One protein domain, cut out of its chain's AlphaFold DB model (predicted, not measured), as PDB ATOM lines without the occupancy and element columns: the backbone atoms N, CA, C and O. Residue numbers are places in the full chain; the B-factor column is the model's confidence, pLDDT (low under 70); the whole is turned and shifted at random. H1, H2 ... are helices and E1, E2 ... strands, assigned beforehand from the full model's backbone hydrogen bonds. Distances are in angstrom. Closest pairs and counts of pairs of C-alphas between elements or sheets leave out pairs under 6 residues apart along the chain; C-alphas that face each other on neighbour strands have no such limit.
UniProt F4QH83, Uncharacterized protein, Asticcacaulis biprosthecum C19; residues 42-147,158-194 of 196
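This is residues 42 to 147 and 158 to 194 of the 196 residues of an uncharacterized protein of Asticcacaulis biprosthecum C19 (UniProt F4QH83). Two antiparallel sheets form a small sandwich, only partly face to face: the long, strongly twisted strands E1, E2 and E3 make the middle, with E7 and E6 of the smaller-stranded sheet over one side. On the other side H2 packs on the three-strand sheet and H3 packs outside H2, and the longest axis runs from the E4 end to these helices. The 143 printed residues include, in chain order, H1 E1 E2 E3 H2 H3 E4 E5 E6 E7, with under half of the residues in named elements; the class is mixed, helices and strands. The whole is compact, with a radius of gyration of the C-alphas of 14.5 A and spans of 47 by 33 by 28 A.

The four-strand sheet runs E4, residues 158 to 160, E5, 171 to 174, E6, 180 to 184, and E7, 189 to 193. It is a meander, each strand the antiparallel neighbour of the one before; N 160 and O 172 are 2.8 A apart, N 173 and O 182 3.0 A, and N 183 and O 190 2.9 A, within hydrogen-bond range. The second meander runs E1, residues 57 to 64, E2, 67 to 74, and E3, 77 to 85, with N 59 and O 71 at 2.8 A and N 70 and O 82 at 2.8 A. The parts of the two sheets that face each other are 9.7 A centre to centre, their best planes 12 degrees apart; the closest C-alphas of E3 and E7, Val 81 and Ala 190, are 6.8 A apart. H2, residues 105 to 115, is on one face of the E1 E2 E3 sheet, making two layers, at a height of 9.6 A over the sheet. It lies over E1 and only just over E2, where 3 of its 11 C-alphas fall, slantwise to the strands at 45 degrees to E1 on the local plane. H3, residues 128 to 137, touches H2 in a helical hairpin, closest at the C-alphas of Ala 114 and Phe 131, 5.3 A, with a shallow tilt of 20 degrees, opposite ways. H1, residues 47 to 52, is on the same sheet at a height of 8.5 A; its closest C-alphas to E1 are Val 47 and Cys 59, 6.1 A. In H1, H2 and H3 every O i to N i+4 pair is within hydrogen-bond range.

H1 spans 8.7 A from C-alpha 47 at (35.125, 50.911, 12.308). E1, E2 and E3 span 20.9, 22.9 and 24.6 A, H2 15.2 A and H3 14.3 A. E4 to E7 span 6.3, 10.3, 13.3 and 13.9 A, E7 ending at C-alpha 193, (29.002, 42.124, -9.087).

The C-alphas farthest apart, Val 126 and Ser 177, are 46.7 A apart. Residues 148 to 157 are not printed; C-alphas 147 and 158 are 24.3 A apart across this cut. The links E3 to H2 and H2 to H3 are long. The mean pLDDT of the printed part is 91.5, with residues 143 to 147 and 176 to 178 under 70.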
ATOM      1  N   ALA A  42      23.380  45.567   7.164       90.94
ATOM      2  CA  ALA A  42      23.807  45.862   8.528       90.94
ATOM      3  C   ALA A  42      25.190  46.521   8.538       90.94
ATOM      4  O   ALA A  42      26.195  45.863   8.281       90.94
ATOM      5  N   PHE A  43      25.251  47.811   8.873       90.56
ATOM      6  CA  PHE A  43      26.507  48.541   9.062       90.56
ATOM      7  C   PHE A  43      27.116  48.262  10.446       90.56
ATOM      8  O   PHE A  43      26.405  48.218  11.453       90.56
ATOM      9  N   ARG A  44      28.440  48.092  10.514       91.94
ATOM     10  CA  ARG A  44      29.172  47.753  11.743       91.94
ATOM     11  C   ARG A  44      29.847  49.007  12.327       91.94
ATOM     12  O   ARG A  44      30.796  49.521  11.737       91.94
ATOM     13  N   PRO A  45      29.435  49.492  13.515       80.62
ATOM     14  CA  PRO A  45      29.926  50.764  14.058       80.62
ATOM     15  C   PRO A  45      31.378  50.710  14.564       80.62
ATOM     16  O   PRO A  45      32.002  51.758  14.735       80.62
ATOM     17  N   GLY A  46      31.940  49.513  14.780       88.88
ATOM     18  CA  GLY A  46      33.297  49.325  15.312       88.88
ATOM     19  C   GLY A  46      34.399  49.985  14.476       88.88
ATOM     20  O   GLY A  46      35.431  50.370  15.011       88.88
ATOM     21  N   VAL A  47      34.163  50.224  13.183       94.56
ATOM     22  CA  VAL A  47      35.125  50.911  12.308       94.56
ATOM     23  C   VAL A  47      35.377  52.371  12.714       94.56
ATOM     24  O   VAL A  47      36.459  52.906  12.467       94.56
ATOM     25  N   LYS A  48      34.421  53.018  13.396       95.12
ATOM     26  CA  LYS A  48      34.553  54.409  13.851       95.12
ATOM     27  C   LYS A  48      35.704  54.582  14.834       95.12
ATOM     28  O   LYS A  48      36.500  55.503  14.672       95.12
ATOM     29  N   SER A  49      35.823  53.686  15.817       95.31
ATOM     30  CA  SER A  49      36.879  53.772  16.833       95.31
ATOM     31  C   SER A  49      38.266  53.624  16.210       95.31
ATOM     32  O   SER A  49      39.161  54.394  16.544       95.31
ATOM     33  N   VAL A  50      38.425  52.714  15.243       96.00
ATOM     34  CA  VAL A  50      39.676  52.510  14.492       96.00
ATOM     35  C   VAL A  50      40.071  53.772  13.722       96.00
ATOM     36  O   VAL A  50      41.218  54.212  13.809       96.00
ATOM     37  N   LEU A  51      39.124  54.390  13.007       95.69
ATOM     38  CA  LEU A  51      39.370  55.619  12.246       95.69
ATOM     39  C   LEU A  51      39.714  56.798  13.164       95.69
ATOM     40  O   LEU A  51      40.698  57.496  12.925       95.69
ATOM     41  N   THR A  52      38.944  57.006  14.239       95.88
ATOM     42  CA  THR A  52      39.181  58.094  15.201       95.88
ATOM     43  C   THR A  52      40.519  57.936  15.926       95.88
ATOM     44  O   THR A  52      41.264  58.906  16.047       95.88
ATOM     45  N   ALA A  53      40.865  56.718  16.350       96.81
ATOM     46  CA  ALA A  53      42.132  56.421  17.018       96.81
ATOM     47  C   ALA A  53      43.329  56.325  16.054       96.81
ATOM     48  O   ALA A  53      44.435  55.998  16.486       96.81
ATOM     49  N   ARG A  54      43.117  56.588  14.756       97.06
ATOM     50  CA  ARG A  54      44.129  56.502  13.693       97.06
ATOM     51  C   ARG A  54      44.871  55.163  13.673       97.06
ATOM     52  O   ARG A  54      46.072  55.106  13.425       97.06
ATOM     53  N   GLN A  55      44.142  54.085  13.929       97.50
ATOM     54  CA  GLN A  55      44.676  52.730  13.950       97.50
ATOM     55  C   GLN A  55      44.768  52.156  12.532       97.50
ATOM     56  O   GLN A  55      44.043  52.568  11.622       97.50
ATOM     57  N   SER A  56      45.654  51.186  12.352       98.25
ATOM     58  CA  SER A  56      45.668  50.276  11.214       98.25
ATOM     59  C   SER A  56      44.900  49.010  11.583       98.25
ATOM     60  O   SER A  56      45.080  48.476  12.678       98.25
ATOM     61  N   ALA A  57      44.029  48.548  10.690       98.25
ATOM     62  CA  ALA A  57      43.238  47.333  10.866       98.25
ATOM     63  C   ALA A  57      42.623  46.899   9.528       98.25
ATOM     64  O   ALA A  57      42.568  47.674   8.569       98.25
ATOM     65  N   ILE A  58      42.099  45.676   9.481       98.12
ATOM     66  CA  ILE A  58      41.130  45.272   8.461       98.12
ATOM     67  C   ILE A  58      39.807  45.091   9.178       98.12
ATOM     68  O   ILE A  58      39.663  44.166   9.973       98.12
ATOM     69  N   CYS A  59      38.858  45.974   8.903       98.00
ATOM     70  CA  CYS A  59      37.581  45.987   9.598       98.00
ATOM     71  C   CYS A  59      36.484  45.364   8.746       98.00
ATOM     72  O   CYS A  59      36.408  45.615   7.544       98.00
ATOM     73  N   HIS A  60      35.594  44.609   9.372       96.81
ATOM     74  CA  HIS A  60      34.313  44.259   8.783       96.81
ATOM     75  C   HIS A  60      33.353  45.438   8.965       96.81
ATOM     76  O   HIS A  60      33.011  45.798  10.088       96.81
ATOM     77  N   ILE A  61      32.934  46.070   7.865       96.75
ATOM     78  CA  ILE A  61      32.180  47.332   7.921       96.75
ATOM     79  C   ILE A  61      30.695  47.180   7.612       96.75
ATOM     80  O   ILE A  61      29.903  47.999   8.075       96.75
ATOM     81  N   ALA A  62      30.296  46.159   6.853       96.25
ATOM     82  CA  ALA A  62      28.890  45.907   6.583       96.25
ATOM     83  C   ALA A  62      28.620  44.471   6.134       96.25
ATOM     84  O   ALA A  62      29.434  43.879   5.429       96.25
ATOM     85  N   ASP A  63      27.424  43.986   6.451       94.50
ATOM     86  CA  ASP A  63      26.822  42.807   5.841       94.50
ATOM     87  C   ASP A  63      25.717  43.241   4.866       94.50
ATOM     88  O   ASP A  63      24.929  44.142   5.168       94.50
ATOM     89  N   TYR A  64      25.634  42.585   3.710       92.25
ATOM     90  CA  TYR A  64      24.500  42.685   2.792       92.25
ATOM     91  C   TYR A  64      24.104  41.291   2.301       92.25
ATOM     92  O   TYR A  64      24.835  40.644   1.544       92.25
ATOM     93  N   GLY A  65      22.962  40.785   2.777       89.31
ATOM     94  CA  GLY A  65      22.574  39.389   2.580       89.31
ATOM     95  C   GLY A  65      23.579  38.435   3.237       89.31
ATOM     96  O   GLY A  65      23.598  38.306   4.452       89.31
ATOM     97  N   ASN A  66      24.422  37.783   2.429       90.69
ATOM     98  CA  ASN A  66      25.502  36.888   2.886       90.69
ATOM     99  C   ASN A  66      26.902  37.389   2.487       90.69
ATOM    100  O   ASN A  66      27.873  36.626   2.519       90.69
ATOM    101  N   THR A  67      26.997  38.643   2.051       94.44
ATOM    102  CA  THR A  67      28.240  39.260   1.592       94.44
ATOM    103  C   THR A  67      28.759  40.210   2.662       94.44
ATOM    104  O   THR A  67      28.080  41.161   3.041       94.44
ATOM    105  N   GLN A  68      29.981  39.955   3.123       96.19
ATOM    106  CA  GLN A  68      30.723  40.808   4.046       96.19
ATOM    107  C   GLN A  68      31.527  41.837   3.262       96.19
ATOM    108  O   GLN A  68      32.264  41.473   2.343       96.19
ATOM    109  N   VAL A  69      31.454  43.098   3.669       97.38
ATOM    110  CA  VAL A  69      32.309  44.173   3.163       97.38
ATOM    111  C   VAL A  69      33.413  44.443   4.175       97.38
ATOM    112  O   VAL A  69      33.149  44.816   5.316       97.38
ATOM    113  N   VAL A  70      34.660  44.255   3.758       97.88
ATOM    114  CA  VAL A  70      35.857  44.442   4.579       97.88
ATOM    115  C   VAL A  70      36.671  45.631   4.081       97.88
ATOM    116  O   VAL A  70      36.874  45.794   2.881       97.88
ATOM    117  N   LEU A  71      37.151  46.464   4.997       98.25
ATOM    118  CA  LEU A  71      37.886  47.692   4.718       98.25
ATOM    119  C   LEU A  71      39.290  47.609   5.310       98.25
ATOM    120  O   LEU A  71      39.444  47.403   6.511       98.25
ATOM    121  N   LEU A  72      40.306  47.826   4.483       98.31
ATOM    122  CA  LEU A  72      41.667  48.064   4.938       98.31
ATOM    123  C   LEU A  72      41.816  49.523   5.369       98.31
ATOM    124  O   LEU A  72      41.612  50.444   4.572       98.31
ATOM    125  N   ILE A  73      42.245  49.711   6.611       98.25
ATOM    126  CA  ILE A  73      42.602  50.999   7.188       98.25
ATOM    127  C   ILE A  73      44.086  50.970   7.540       98.25
ATOM    128  O   ILE A  73      44.562  50.027   8.172       98.25
ATOM    129  N   VAL A  74      44.817  52.012   7.157       98.00
ATOM    130  CA  VAL A  74      46.217  52.206   7.549       98.00
ATOM    131  C   VAL A  74      46.348  53.585   8.176       98.00
ATOM    132  O   VAL A  74      46.065  54.590   7.526       98.00
ATOM    133  N   ASN A  75      46.754  53.631   9.445       96.88
ATOM    134  CA  ASN A  75      46.907  54.859  10.231       96.88
ATOM    135  C   ASN A  75      45.672  55.787  10.182       96.88
ATOM    136  O   ASN A  75      45.791  57.002  10.025       96.88
ATOM    137  N   GLY A  76      44.469  55.208  10.276       95.38
ATOM    138  CA  GLY A  76      43.198  55.938  10.218       95.38
ATOM    139  C   GLY A  76      42.699  56.312   8.822       95.38
ATOM    140  O   GLY A  76      41.621  56.891   8.713       95.38
ATOM    141  N   ALA A  77      43.432  55.991   7.755       96.25
ATOM    142  CA  ALA A  77      42.995  56.240   6.384       96.25
ATOM    143  C   ALA A  77      42.397  54.975   5.758       96.25
ATOM    144  O   ALA A  77      43.020  53.915   5.789       96.25
ATOM    145  N   ALA A  78      41.218  55.090   5.143       96.75
ATOM    146  CA  ALA A  78      40.649  54.034   4.309       96.75
ATOM    147  C   ALA A  78      41.488  53.875   3.027       96.75
ATOM    148  O   ALA A  78      41.625  54.826   2.253       96.75
ATOM    149  N   ILE A  79      42.055  52.685   2.816       97.12
ATOM    150  CA  ILE A  79      42.991  52.406   1.716       97.12
ATOM    151  C   ILE A  79      42.331  51.621   0.587       97.12
ATOM    152  O   ILE A  79      42.463  51.990  -0.581       97.12
ATOM    153  N   ASP A  80      41.651  50.532   0.936       97.19
ATOM    154  CA  ASP A  80      40.991  49.633  -0.006       97.19
ATOM    155  C   ASP A  80      39.825  48.924   0.678       97.19
ATOM    156  O   ASP A  80      39.818  48.761   1.894       97.19
ATOM    157  N   VAL A  81      38.854  48.471  -0.102       97.62
ATOM    158  CA  VAL A  81      37.653  47.789   0.390       97.62
ATOM    159  C   VAL A  81      37.378  46.563  -0.464       97.62
ATOM    160  O   VAL A  81      37.631  46.586  -1.662       97.62
ATOM    161  N   HIS A  82      36.864  45.485   0.107       97.56
ATOM    162  CA  HIS A  82      36.547  44.251  -0.609       97.56
ATOM    163  C   HIS A  82      35.213  43.687  -0.144       97.56
ATOM    164  O   HIS A  82      34.862  43.830   1.020       97.56
ATOM    165  N   ALA A  83      34.500  43.008  -1.036       96.88
ATOM    166  CA  ALA A  83      33.308  42.247  -0.695       96.88
ATOM    167  C   ALA A  83      33.613  40.753  -0.826       96.88
ATOM    168  O   ALA A  83      34.257  40.338  -1.792       96.88
ATOM    169  N   ARG A  84      33.162  39.939   0.130       96.50
ATOM    170  CA  ARG A  84      33.362  38.485   0.104       96.50
ATOM    171  C   ARG A  84      32.160  37.714   0.639       96.50
ATOM    172  O   ARG A  84      31.476  38.184   1.542       96.50
ATOM    173  N   ARG A  85      31.957  36.496   0.143       95.19
ATOM    174  CA  ARG A  85      30.922  35.553   0.583       95.19
ATOM    175  C   ARG A  85      31.551  34.183   0.797       95.19
ATOM    176  O   ARG A  85      32.228  33.676  -0.089       95.19
ATOM    177  N   ALA A  86      31.355  33.601   1.982       93.06
ATOM    178  CA  ALA A  86      31.949  32.309   2.353       93.06
ATOM    179  C   ALA A  86      33.473  32.220   2.071       93.06
ATOM    180  O   ALA A  86      33.979  31.201   1.618       93.06
ATOM    181  N   GLY A  87      34.204  33.320   2.299       91.25
ATOM    182  CA  GLY A  87      35.652  33.415   2.056       91.25
ATOM    183  C   GLY A  87      36.065  33.737   0.613       91.25
ATOM    184  O   GLY A  87      37.216  34.110   0.396       91.25
ATOM    185  N   LEU A  88      35.148  33.673  -0.355       94.94
ATOM    186  CA  LEU A  88      35.404  34.013  -1.756       94.94
ATOM    187  C   LEU A  88      35.146  35.495  -2.018       94.94
ATOM    188  O   LEU A  88      34.134  36.039  -1.584       94.94
ATOM    189  N   TYR A  89      36.060  36.144  -2.733       95.94
ATOM    190  CA  TYR A  89      36.010  37.579  -2.999       95.94
ATOM    191  C   TYR A  89      35.245  37.876  -4.284       95.94
ATOM    192  O   TYR A  89      35.505  37.263  -5.317       95.94
ATOM    193  N   HIS A  90      34.343  38.854  -4.226       94.50
ATOM    194  CA  HIS A  90      33.669  39.360  -5.412       94.50
ATOM    195  C   HIS A  90      34.634  40.223  -6.236       94.50
ATOM    196  O   HIS A  90      35.347  41.062  -5.665       94.50
ATOM    197  N   PRO A  91      34.658  40.067  -7.571       92.12
ATOM    198  CA  PRO A  91      35.454  40.927  -8.426       92.12
ATOM    199  C   PRO A  91      34.911  42.357  -8.372       92.12
ATOM    200  O   PRO A  91      33.701  42.593  -8.396       92.12
ATOM    201  N   LYS A  92      35.827  43.322  -8.292       91.50
ATOM    202  CA  LYS A  92      35.495  44.736  -8.463       91.50
ATOM    203  C   LYS A  92      35.304  45.028  -9.940       91.50
ATOM    204  O   LYS A  92      36.102  44.559 -10.747       91.50
ATOM    205  N   ASP A  93      34.336  45.871 -10.269       89.50
ATOM    206  CA  ASP A  93      34.290  46.507 -11.581       89.50
ATOM    207  C   ASP A  93      35.442  47.526 -11.666       89.50
ATOM    208  O   ASP A  93      35.427  48.540 -10.949       89.50
ATOM    209  N   PRO A  94      36.460  47.277 -12.506       88.00
ATOM    210  CA  PRO A  94      37.642  48.115 -12.550       88.00
ATOM    211  C   PRO A  94      37.397  49.437 -13.296       88.00
ATOM    212  O   PRO A  94      38.216  50.343 -13.173       88.00
ATOM    213  N   ALA A  95      36.289  49.588 -14.033       85.69
ATOM    214  CA  ALA A  95      35.953  50.833 -14.722       85.69
ATOM    215  C   ALA A  95      35.502  51.932 -13.744       85.69
ATOM    216  O   ALA A  95      35.735  53.120 -13.983       85.69
ATOM    217  N   VAL A  96      34.878  51.537 -12.629       86.56
ATOM    218  CA  VAL A  96      34.272  52.462 -11.656       86.56
ATOM    219  C   VAL A  96      34.924  52.425 -10.275       86.56
ATOM    220  O   VAL A  96      34.783  53.392  -9.518       86.56
ATOM    221  N   SER A  97      35.633  51.345  -9.937       90.31
ATOM    222  CA  SER A  97      36.276  51.182  -8.631       90.31
ATOM    223  C   SER A  97      37.605  51.935  -8.548       90.31
ATOM    224  O   SER A  97      38.394  51.966  -9.489       90.31
ATOM    225  N   ARG A  98      37.863  52.549  -7.394       91.88
ATOM    226  CA  ARG A  98      39.048  53.342  -7.068       91.88
ATOM    227  C   ARG A  98      39.446  53.100  -5.619       91.88
ATOM    228  O   ARG A  98      38.612  53.167  -4.724       91.88
ATOM    229  N   SER A  99      40.731  52.901  -5.391       93.19
ATOM    230  CA  SER A  99      41.305  52.716  -4.059       93.19
ATOM    231  C   SER A  99      42.616  53.480  -3.991       93.19
ATOM    232  O   SER A  99      43.277  53.643  -5.018       93.19
ATOM    233  N   VAL A 100      43.029  53.895  -2.793       93.31
ATOM    234  CA  VAL A 100      44.363  54.487  -2.586       93.31
ATOM    235  C   VAL A 100      45.438  53.485  -2.999       93.31
ATOM    236  O   VAL A 100      46.427  53.837  -3.638       93.31
ATOM    237  N   ARG A 101      45.212  52.208  -2.668       93.69
ATOM    238  CA  ARG A 101      46.046  51.093  -3.105       93.69
ATOM    239  C   ARG A 101      45.192  49.848  -3.272       93.69
ATOM    240  O   ARG A 101      44.796  49.244  -2.284       93.69
ATOM    241  N   ALA A 102      44.920  49.458  -4.513       93.06
ATOM    242  CA  ALA A 102      44.198  48.220  -4.774       93.06
ATOM    243  C   ALA A 102      45.066  47.008  -4.426       93.06
ATOM    244  O   ALA A 102      46.209  46.907  -4.881       93.06
ATOM    245  N   LEU A 103      44.515  46.097  -3.630       94.69
ATOM    246  CA  LEU A 103      45.175  44.855  -3.241       94.69
ATOM    247  C   LEU A 103      44.481  43.648  -3.861       94.69
ATOM    248  O   LEU A 103      43.259  43.630  -4.015       94.69
ATOM    249  N   ALA A 104      45.262  42.615  -4.173       94.31
ATOM    250  CA  ALA A 104      44.709  41.322  -4.540       94.31
ATOM    251  C   ALA A 104      44.061  40.648  -3.309       94.31
ATOM    252  O   ALA A 104      44.555  40.818  -2.187       94.31
ATOM    253  N   PRO A 105      43.014  39.821  -3.489       95.12
ATOM    254  CA  PRO A 105      42.382  39.086  -2.389       95.12
ATOM    255  C   PRO A 105      43.356  38.270  -1.529       95.12
ATOM    256  O   PRO A 105      43.249  38.251  -0.303       95.12
ATOM    257  N   VAL A 106      44.345  37.625  -2.159       96.06
ATOM    258  CA  VAL A 106      45.370  36.839  -1.455       96.06
ATOM    259  C   VAL A 106      46.208  37.699  -0.508       96.06
ATOM    260  O   VAL A 106      46.487  37.284   0.615       96.06
ATOM    261  N   ASP A 107      46.555  38.916  -0.918       97.06
ATOM    262  CA  ASP A 107      47.351  39.825  -0.100       97.06
ATOM    263  C   ASP A 107      46.529  40.406   1.049       97.06
ATOM    264  O   ASP A 107      47.031  40.531   2.166       97.06
ATOM    265  N   LEU A 108      45.237  40.670   0.821       97.06
ATOM    266  CA  LEU A 108      44.337  41.067   1.898       97.06
ATOM    267  C   LEU A 108      44.196  39.960   2.956       97.06
ATOM    268  O   LEU A 108      44.248  40.252   4.147       97.06
ATOM    269  N   ASN A 109      44.086  38.690   2.555       97.75
ATOM    270  CA  ASN A 109      44.039  37.562   3.496       97.75
ATOM    271  C   ASN A 109      45.332  37.422   4.316       97.75
ATOM    272  O   ASN A 109      45.280  37.132   5.517       97.75
ATOM    273  N   ARG A 110      46.495  37.671   3.700       97.94
ATOM    274  CA  ARG A 110      47.779  37.720   4.417       97.94
ATOM    275  C   ARG A 110      47.792  38.849   5.445       97.94
ATOM    276  O   ARG A 110      48.205  38.622   6.577       97.94
ATOM    277  N   LEU A 111      47.281  40.030   5.088       98.12
ATOM    278  CA  LEU A 111      47.161  41.157   6.015       98.12
ATOM    279  C   LEU A 111      46.176  40.884   7.160       98.12
ATOM    280  O   LEU A 111      46.489  41.218   8.296       98.12
ATOM    281  N   ILE A 112      45.030  40.243   6.898       97.69
ATOM    282  CA  ILE A 112      44.085  39.816   7.949       97.69
ATOM    283  C   ILE A 112      44.789  38.883   8.938       97.69
ATOM    284  O   ILE A 112      44.669  39.053  10.148       97.69
ATOM    285  N   SER A 113      45.567  37.925   8.430       97.75
ATOM    286  CA  SER A 113      46.330  36.998   9.273       97.75
ATOM    287  C   SER A 113      47.403  37.729  10.086       97.75
ATOM    288  O   SER A 113      47.515  37.506  11.288       97.75
ATOM    289  N   ALA A 114      48.138  38.658   9.466       97.38
ATOM    290  CA  ALA A 114      49.152  39.473  10.136       97.38
ATOM    291  C   ALA A 114      48.557  40.406  11.207       97.38
ATOM    292  O   ALA A 114      49.165  40.601  12.256       97.38
ATOM    293  N   ALA A 115      47.349  40.934  10.988       97.44
ATOM    294  CA  ALA A 115      46.603  41.700  11.988       97.44
ATOM    295  C   ALA A 115      46.068  40.823  13.138       97.44
ATOM    296  O   ALA A 115      45.652  41.340  14.172       97.44
ATOM    297  N   GLY A 116      46.105  39.493  12.987       97.19
ATOM    298  CA  GLY A 116      45.543  38.526  13.927       97.19
ATOM    299  C   GLY A 116      44.021  38.401  13.849       97.19
ATOM    300  O   GLY A 116      43.395  38.034  14.840       97.19
ATOM    301  N   GLY A 117      43.432  38.715  12.694       96.81
ATOM    302  CA  GLY A 117      42.001  38.623  12.430       96.81
ATOM    303  C   GLY A 117      41.390  39.929  11.926       96.81
ATOM    304  O   GLY A 117      42.069  40.936  11.734       96.81
ATOM    305  N   LEU A 118      40.077  39.890  11.695       96.44
ATOM    306  CA  LEU A 118      39.286  41.086  11.412       96.44
ATOM    307  C   LEU A 118      39.064  41.900  12.688       96.44
ATOM    308  O   LEU A 118      39.031  41.349  13.789       96.44
ATOM    309  N   ASP A 119      38.901  43.208  12.513       96.25
ATOM    310  CA  ASP A 119      38.574  44.175  13.566       96.25
ATOM    311  C   ASP A 119      39.623  44.253  14.692       96.25
ATOM    312  O   ASP A 119      39.363  44.784  15.770       96.25
ATOM    313  N   GLN A 120      40.832  43.745  14.434       96.44
ATOM    314  CA  GLN A 120      41.963  43.813  15.351       96.44
ATOM    315  C   GLN A 120      42.807  45.060  15.053       96.44
ATOM    316  O   GLN A 120      43.431  45.123  13.989       96.44
ATOM    317  N   PRO A 121      42.861  46.055  15.960       96.19
ATOM    318  CA  PRO A 121      43.791  47.163  15.816       96.19
ATOM    319  C   PRO A 121      45.231  46.657  15.934       96.19
ATOM    320  O   PRO A 121      45.553  45.770  16.734       96.19
ATOM    321  N   VAL A 122      46.097  47.220  15.101       97.19
ATOM    322  CA  VAL A 122      47.474  46.759  14.934       97.19
ATOM    323  C   VAL A 122      48.477  47.660  15.657       97.19
ATOM    324  O   VAL A 122      49.469  47.148  16.187       97.19
ATOM    325  N   ASN A 123      48.239  48.974  15.722       96.31
ATOM    326  CA  ASN A 123      49.224  49.913  16.258       96.31
ATOM    327  C   ASN A 123      49.440  49.672  17.759       96.31
ATOM    328  O   ASN A 123      48.495  49.471  18.519       96.31
ATOM    329  N   GLY A 124      50.703  49.692  18.188       92.00
ATOM    330  CA  GLY A 124      51.084  49.417  19.578       92.00
ATOM    331  C   GLY A 124      51.001  47.941  19.988       92.00
ATOM    332  O   GLY A 124      51.337  47.611  21.121       92.00
ATOM    333  N   SER A 125      50.590  47.042  19.088       95.25
ATOM    334  CA  SER A 125      50.650  45.597  19.323       95.25
ATOM    335  C   SER A 125      51.981  45.005  18.849       95.25
ATOM    336  O   SER A 125      52.643  45.561  17.973       95.25
ATOM    337  N   VAL A 126      52.322  43.807  19.331       95.25
ATOM    338  CA  VAL A 126      53.479  43.027  18.837       95.25
ATOM    339  C   VAL A 126      53.390  42.684  17.340       95.25
ATOM    340  O   VAL A 126      54.378  42.291  16.731       95.25
ATOM    341  N   ARG A 127      52.203  42.829  16.735       95.69
ATOM    342  CA  ARG A 127      51.939  42.559  15.314       95.69
ATOM    343  C   ARG A 127      52.225  43.763  14.417       95.69
ATOM    344  O   ARG A 127      52.238  43.610  13.197       95.69
ATOM    345  N   ASN A 128      52.434  44.944  15.008       96.56
ATOM    346  CA  ASN A 128      52.564  46.214  14.300       96.56
ATOM    347  C   ASN A 128      53.591  46.158  13.169       96.56
ATOM    348  O   ASN A 128      53.271  46.431  12.012       96.56
ATOM    349  N   ASP A 129      54.802  45.732  13.502       96.69
ATOM    350  CA  ASP A 129      55.920  45.786  12.569       96.69
ATOM    351  C   ASP A 129      55.740  44.774  11.435       96.69
ATOM    352  O   ASP A 129      55.906  45.116  10.266       96.69
ATOM    353  N   ALA A 130      55.293  43.555  11.758       96.19
ATOM    354  CA  ALA A 130      55.018  42.517  10.768       96.19
ATOM    355  C   ALA A 130      53.910  42.933   9.786       96.19
ATOM    356  O   ALA A 130      54.037  42.733   8.577       96.19
ATOM    357  N   PHE A 131      52.838  43.548  10.290       98.00
ATOM    358  CA  PHE A 131      51.743  44.043   9.464       98.00
ATOM    359  C   PHE A 131      52.201  45.146   8.506       98.00
ATOM    360  O   PHE A 131      51.927  45.082   7.305       98.00
ATOM    361  N   HIS A 132      52.910  46.153   9.022       97.69
ATOM    362  CA  HIS A 132      53.363  47.279   8.212       97.69
ATOM    363  C   HIS A 132      54.444  46.870   7.208       97.69
ATOM    364  O   HIS A 132      54.381  47.316   6.062       97.69
ATOM    365  N   ALA A 133      55.368  45.984   7.587       97.56
ATOM    366  CA  ALA A 133      56.358  45.424   6.672       97.56
ATOM    367  C   ALA A 133      55.685  44.657   5.525       97.56
ATOM    368  O   ALA A 133      55.990  44.898   4.354       97.56
ATOM    369  N   LEU A 134      54.706  43.797   5.843       97.62
ATOM    370  CA  LEU A 134      53.922  43.092   4.832       97.62
ATOM    371  C   LEU A 134      53.209  44.085   3.912       97.62
ATOM    372  O   LEU A 134      53.391  44.009   2.702       97.62
ATOM    373  N   TYR A 135      52.458  45.043   4.468       97.62
ATOM    374  CA  TYR A 135      51.724  46.047   3.695       97.62
ATOM    375  C   TYR A 135      52.638  46.848   2.759       97.62
ATOM    376  O   TYR A 135      52.289  47.075   1.600       97.62
ATOM    377  N   GLN A 136      53.807  47.282   3.226       97.06
ATOM    378  CA  GLN A 136      54.762  48.031   2.405       97.06
ATOM    379  C   GLN A 136      55.294  47.182   1.243       97.06
ATOM    380  O   GLN A 136      55.364  47.690   0.124       97.06
ATOM    381  N   GLY A 137      55.552  45.891   1.473       96.31
ATOM    382  CA  GLY A 137      56.061  44.957   0.464       96.31
ATOM    383  C   GLY A 137      55.059  44.506  -0.608       96.31
ATOM    384  O   GLY A 137      55.472  43.924  -1.612       96.31
ATOM    385  N   LEU A 138      53.754  44.756  -0.441       94.56
ATOM    386  CA  LEU A 138      52.745  44.334  -1.424       94.56
ATOM    387  C   LEU A 138      52.891  45.082  -2.756       94.56
ATOM    388  O   LEU A 138      53.173  46.276  -2.795       94.56
ATOM    389  N   LYS A 139      52.617  44.433  -3.884       90.25
ATOM    390  CA  LYS A 139      52.541  45.145  -5.168       90.25
ATOM    391  C   LYS A 139      51.124  45.696  -5.347       90.25
ATOM    392  O   LYS A 139      50.181  44.914  -5.249       90.25
ATOM    393  N   PRO A 140      50.937  47.008  -5.594       83.94
ATOM    394  CA  PRO A 140      49.624  47.521  -5.964       83.94
ATOM    395  C   PRO A 140      49.115  46.797  -7.212       83.94
ATOM    396  O   PRO A 140      49.851  46.648  -8.189       83.94
ATOM    397  N   MET A 141      47.860  46.355  -7.187       83.50
ATOM    398  CA  MET A 141      47.217  45.816  -8.378       83.50
ATOM    399  C   MET A 141      46.899  46.978  -9.331       83.50
ATOM    400  O   MET A 141      46.383  48.004  -8.873       83.50
ATOM    401  N   PRO A 142      47.176  46.857 -10.641       75.44
ATOM    402  CA  PRO A 142      46.717  47.847 -11.600       75.44
ATOM    403  C   PRO A 142      45.186  47.871 -11.581       75.44
ATOM    404  O   PRO A 142      44.530  46.910 -11.978       75.44
ATOM    405  N   LEU A 143      44.612  48.973 -11.102       65.75
ATOM    406  CA  LEU A 143      43.220  49.291 -11.391       65.75
ATOM    407  C   LEU A 143      43.145  49.637 -12.879       65.75
ATOM    408  O   LEU A 143      44.015  50.360 -13.377       65.75
ATOM    409  N   ALA A 144      42.145  49.121 -13.600       55.94
ATOM    410  CA  ALA A 144      41.950  49.554 -14.979       55.94
ATOM    411  C   ALA A 144      41.814  51.082 -14.984       55.94
ATOM    412  O   ALA A 144      41.157  51.671 -14.122       55.94
ATOM    413  N   ARG A 145      42.511  51.737 -15.916       47.94
ATOM    414  CA  ARG A 145      42.456  53.192 -16.064       47.94
ATOM    415  C   ARG A 145      40.990  53.588 -16.212       47.94
ATOM    416  O   ARG A 145      40.321  53.079 -17.108       47.94
ATOM    417  N   ALA A 146      40.521  54.485 -15.344       48.72
ATOM    418  CA  ALA A 146      39.186  55.053 -15.444       48.72
ATOM    419  C   ALA A 146      38.961  55.520 -16.887       48.72
ATOM    420  O   ALA A 146      39.702  56.373 -17.384       48.72
ATOM    421  N   CYS A 147      37.977  54.932 -17.566       39.06
ATOM    422  CA  CYS A 147      37.582  55.409 -18.880       39.06
ATOM    423  C   CYS A 147      37.126  56.868 -18.715       39.06
ATOM    424  O   CYS A 147      36.365  57.183 -17.796       39.06
ATOM    425  N   GLN A 158      19.559  51.986  -4.920       80.94
ATOM    426  CA  GLN A 158      18.905  52.282  -3.656       80.94
ATOM    427  C   GLN A 158      19.986  52.470  -2.592       80.94
ATOM    428  O   GLN A 158      20.751  51.546  -2.289       80.94
ATOM    429  N   ALA A 159      20.049  53.685  -2.044       84.56
ATOM    430  CA  ALA A 159      20.934  54.012  -0.937       84.56
ATOM    431  C   ALA A 159      20.579  53.156   0.285       84.56
ATOM    432  O   ALA A 159      19.414  53.039   0.668       84.56
ATOM    433  N   LEU A 160      21.601  52.561   0.888       83.25
ATOM    434  CA  LEU A 160      21.493  51.799   2.121       83.25
ATOM    435  C   LEU A 160      21.874  52.736   3.279       83.25
ATOM    436  O   LEU A 160      22.972  53.301   3.265       83.25
ATOM    437  N   PRO A 161      20.968  52.971   4.243       84.94
ATOM    438  CA  PRO A 161      21.141  54.031   5.228       84.94
ATOM    439  C   PRO A 161      22.292  53.731   6.192       84.94
ATOM    440  O   PRO A 161      22.388  52.634   6.742       84.94
ATOM    441  N   ILE A 162      23.124  54.742   6.452       88.25
ATOM    442  CA  ILE A 162      24.110  54.748   7.538       88.25
ATOM    443  C   ILE A 162      23.680  55.822   8.539       88.25
ATOM    444  O   ILE A 162      23.805  57.016   8.280       88.25
ATOM    445  N   ASN A 163      23.165  55.404   9.693       88.06
ATOM    446  CA  ASN A 163      22.613  56.312  10.702       88.06
ATOM    447  C   ASN A 163      23.691  56.820  11.682       88.06
ATOM    448  O   ASN A 163      23.536  56.703  12.895       88.06
ATOM    449  N   ASP A 164      24.806  57.353  11.173       91.00
ATOM    450  CA  ASP A 164      25.856  57.980  11.991       91.00
ATOM    451  C   ASP A 164      26.516  59.130  11.216       91.00
ATOM    452  O   ASP A 164      27.092  58.937  10.145       91.00
ATOM    453  N   ALA A 165      26.451  60.338  11.781       93.19
ATOM    454  CA  ALA A 165      26.953  61.564  11.161       93.19
ATOM    455  C   ALA A 165      28.465  61.542  10.870       93.19
ATOM    456  O   ALA A 165      28.928  62.268   9.990       93.19
ATOM    457  N   PHE A 166      29.236  60.705  11.574       92.50
ATOM    458  CA  PHE A 166      30.656  60.495  11.284       92.50
ATOM    459  C   PHE A 166      30.877  59.918   9.876       92.50
ATOM    460  O   PHE A 166      31.881  60.213   9.237       92.50
ATOM    461  N   PHE A 167      29.915  59.141   9.373       93.31
ATOM    462  CA  PHE A 167      29.956  58.485   8.069       93.31
ATOM    463  C   PHE A 167      29.091  59.197   7.020       93.31
ATOM    464  O   PHE A 167      28.704  58.581   6.035       93.31
ATOM    465  N   ARG A 168      28.796  60.495   7.190       91.69
ATOM    466  CA  ARG A 168      27.962  61.263   6.240       91.69
ATOM    467  C   ARG A 168      28.493  61.261   4.800       91.69
ATOM    468  O   ARG A 168      27.713  61.346   3.862       91.69
ATOM    469  N   ASP A 169      29.815  61.169   4.648       91.25
ATOM    470  CA  ASP A 169      30.507  61.154   3.353       91.25
ATOM    471  C   ASP A 169      30.741  59.718   2.850       91.25
ATOM    472  O   ASP A 169      31.481  59.491   1.892       91.25
ATOM    473  N   TRP A 170      30.170  58.729   3.545       93.75
ATOM    474  CA  TRP A 170      30.194  57.330   3.156       93.75
ATOM    475  C   TRP A 170      28.814  56.923   2.663       93.75
ATOM    476  O   TRP A 170      27.787  57.389   3.151       93.75
ATOM    477  N   SER A 171      28.781  56.015   1.699       92.81
ATOM    478  CA  SER A 171      27.527  55.482   1.193       92.81
ATOM    479  C   SER A 171      27.659  54.021   0.812       92.81
ATOM    480  O   SER A 171      28.702  53.556   0.348       92.81
ATOM    481  N   PHE A 172      26.557  53.308   1.005       92.31
ATOM    482  CA  PHE A 172      26.327  52.002   0.418       92.31
ATOM    483  C   PHE A 172      25.149  52.106  -0.537       92.31
ATOM    484  O   PHE A 172      24.179  52.815  -0.268       92.31
ATOM    485  N   ALA A 173      25.226  51.396  -1.653       91.19
ATOM    486  CA  ALA A 173      24.130  51.311  -2.601       91.19
ATOM    487  C   ALA A 173      24.048  49.909  -3.196       91.19
ATOM    488  O   ALA A 173      25.051  49.203  -3.295       91.19
ATOM    489  N   HIS A 174      22.851  49.528  -3.618       88.06
ATOM    490  CA  HIS A 174      22.606  48.305  -4.374       88.06
ATOM    491  C   HIS A 174      21.601  48.588  -5.493       88.06
ATOM    492  O   HIS A 174      20.809  49.525  -5.371       88.06
ATOM    493  N   ALA A 175      21.603  47.810  -6.577       80.44
ATOM    494  CA  ALA A 175      20.515  47.909  -7.549       80.44
ATOM    495  C   ALA A 175      19.292  47.122  -7.070       80.44
ATOM    496  O   ALA A 175      19.426  45.945  -6.741       80.44
ATOM    497  N   PRO A 176      18.083  47.705  -7.138       63.91
ATOM    498  CA  PRO A 176      16.845  46.965  -6.891       63.91
ATOM    499  C   PRO A 176      16.632  45.802  -7.875       63.91
ATOM    500  O   PRO A 176      16.058  44.779  -7.515       63.91
ATOM    501  N   SER A 177      17.090  45.961  -9.121       62.75
ATOM    502  CA  SER A 177      16.930  44.998 -10.222       62.75
ATOM    503  C   SER A 177      18.222  44.274 -10.606       62.75
ATOM    504  O   SER A 177      18.225  43.494 -11.555       62.75
ATOM    505  N   GLY A 178      19.326  44.558  -9.912       65.12
ATOM    506  CA  GLY A 178      20.666  44.215 -10.357       65.12
ATOM    507  C   GLY A 178      21.528  43.685  -9.211       65.12
ATOM    508  O   GLY A 178      21.439  44.166  -8.083       65.12
ATOM    509  N   PRO A 179      22.401  42.716  -9.482       80.69
ATOM    510  CA  PRO A 179      23.229  42.061  -8.486       80.69
ATOM    511  C   PRO A 179      24.483  42.893  -8.233       80.69
ATOM    512  O   PRO A 179      25.583  42.400  -8.415       80.69
ATOM    513  N   PHE A 180      24.365  44.166  -7.861       88.25
ATOM    514  CA  PHE A 180      25.544  44.936  -7.470       88.25
ATOM    515  C   PHE A 180      25.461  45.426  -6.040       88.25
ATOM    516  O   PHE A 180      24.392  45.760  -5.529       88.25
ATOM    517  N   LEU A 181      26.636  45.520  -5.430       92.06
ATOM    518  CA  LEU A 181      26.864  46.250  -4.196       92.06
ATOM    519  C   LEU A 181      27.915  47.313  -4.475       92.06
ATOM    520  O   LEU A 181      28.922  47.041  -5.126       92.06
ATOM    521  N   ALA A 182      27.687  48.516  -3.975       93.12
ATOM    522  CA  ALA A 182      28.626  49.613  -4.070       93.12
ATOM    523  C   ALA A 182      28.922  50.173  -2.682       93.12
ATOM    524  O   ALA A 182      28.033  50.274  -1.834       93.12
ATOM    525  N   PHE A 183      30.173  50.565  -2.484       94.94
ATOM    526  CA  PHE A 183      30.637  51.328  -1.337       94.94
ATOM    527  C   PHE A 183      31.383  52.564  -1.827       94.94
ATOM    528  O   PHE A 183      32.189  52.481  -2.757       94.94
ATOM    529  N   SER A 184      31.156  53.698  -1.174       94.06
ATOM    530  CA  SER A 184      31.920  54.920  -1.393       94.06
ATOM    531  C   SER A 184      32.305  55.548  -0.061       94.06
ATOM    532  O   SER A 184      31.511  55.581   0.870       94.06
ATOM    533  N   SER A 185      33.516  56.084  -0.005       93.38
ATOM    534  CA  SER A 185      34.057  56.967   1.023       93.38
ATOM    535  C   SER A 185      34.902  58.051   0.330       93.38
ATOM    536  O   SER A 185      35.091  57.982  -0.890       93.38
ATOM    537  N   PRO A 186      35.458  59.041   1.052       92.38
ATOM    538  CA  PRO A 186      36.286  60.080   0.436       92.38
ATOM    539  C   PRO A 186      37.497  59.560  -0.355       92.38
ATOM    540  O   PRO A 186      37.926  60.201  -1.310       92.38
ATOM    541  N   THR A 187      38.060  58.412   0.030       92.12
ATOM    542  CA  THR A 187      39.302  57.874  -0.560       92.12
ATOM    543  C   THR A 187      39.117  56.557  -1.308       92.12
ATOM    544  O   THR A 187      40.019  56.139  -2.035       92.12
ATOM    545  N   VAL A 188      37.976  55.887  -1.138       94.00
ATOM    546  CA  VAL A 188      37.725  54.559  -1.703       94.00
ATOM    547  C   VAL A 188      36.334  54.512  -2.318       94.00
ATOM    548  O   VAL A 188      35.350  54.894  -1.698       94.00
ATOM    549  N   LYS A 189      36.243  53.977  -3.530       94.50
ATOM    550  CA  LYS A 189      35.000  53.651  -4.220       94.50
ATOM    551  C   LYS A 189      35.116  52.236  -4.758       94.50
ATOM    552  O   LYS A 189      36.073  51.923  -5.451       94.50
ATOM    553  N   ALA A 190      34.155  51.373  -4.488       94.06
ATOM    554  CA  ALA A 190      34.150  50.032  -5.051       94.06
ATOM    555  C   ALA A 190      32.745  49.640  -5.469       94.06
ATOM    556  O   ALA A 190      31.775  49.974  -4.793       94.06
ATOM    557  N   VAL A 191      32.665  48.928  -6.584       93.31
ATOM    558  CA  VAL A 191      31.442  48.292  -7.064       93.31
ATOM    559  C   VAL A 191      31.770  46.839  -7.333       93.31
ATOM    560  O   VAL A 191      32.776  46.542  -7.975       93.31
ATOM    561  N   TRP A 192      30.931  45.946  -6.834       93.69
ATOM    562  CA  TRP A 192      31.065  44.508  -7.009       93.69
ATOM    563  C   TRP A 192      29.844  43.959  -7.723       93.69
ATOM    564  O   TRP A 192      28.723  44.339  -7.380       93.69
ATOM    565  N   SER A 193      30.066  43.021  -8.644       90.50
ATOM    566  CA  SER A 193      29.002  42.124  -9.087       90.50
ATOM    567  C   SER A 193      28.826  41.004  -8.057       90.50
ATOM    568  O   SER A 193      29.786  40.352  -7.635       90.50
ATOM    569  N   LEU A 194      27.588  40.816  -7.631       86.06
ATOM    570  CA  LEU A 194      27.105  39.777  -6.734       86.06
ATOM    571  C   LEU A 194      26.548  38.571  -7.505       86.06
ATOM    572  O   LEU A 194      26.047  37.652  -6.856       86.06
TER     573      LEU A 194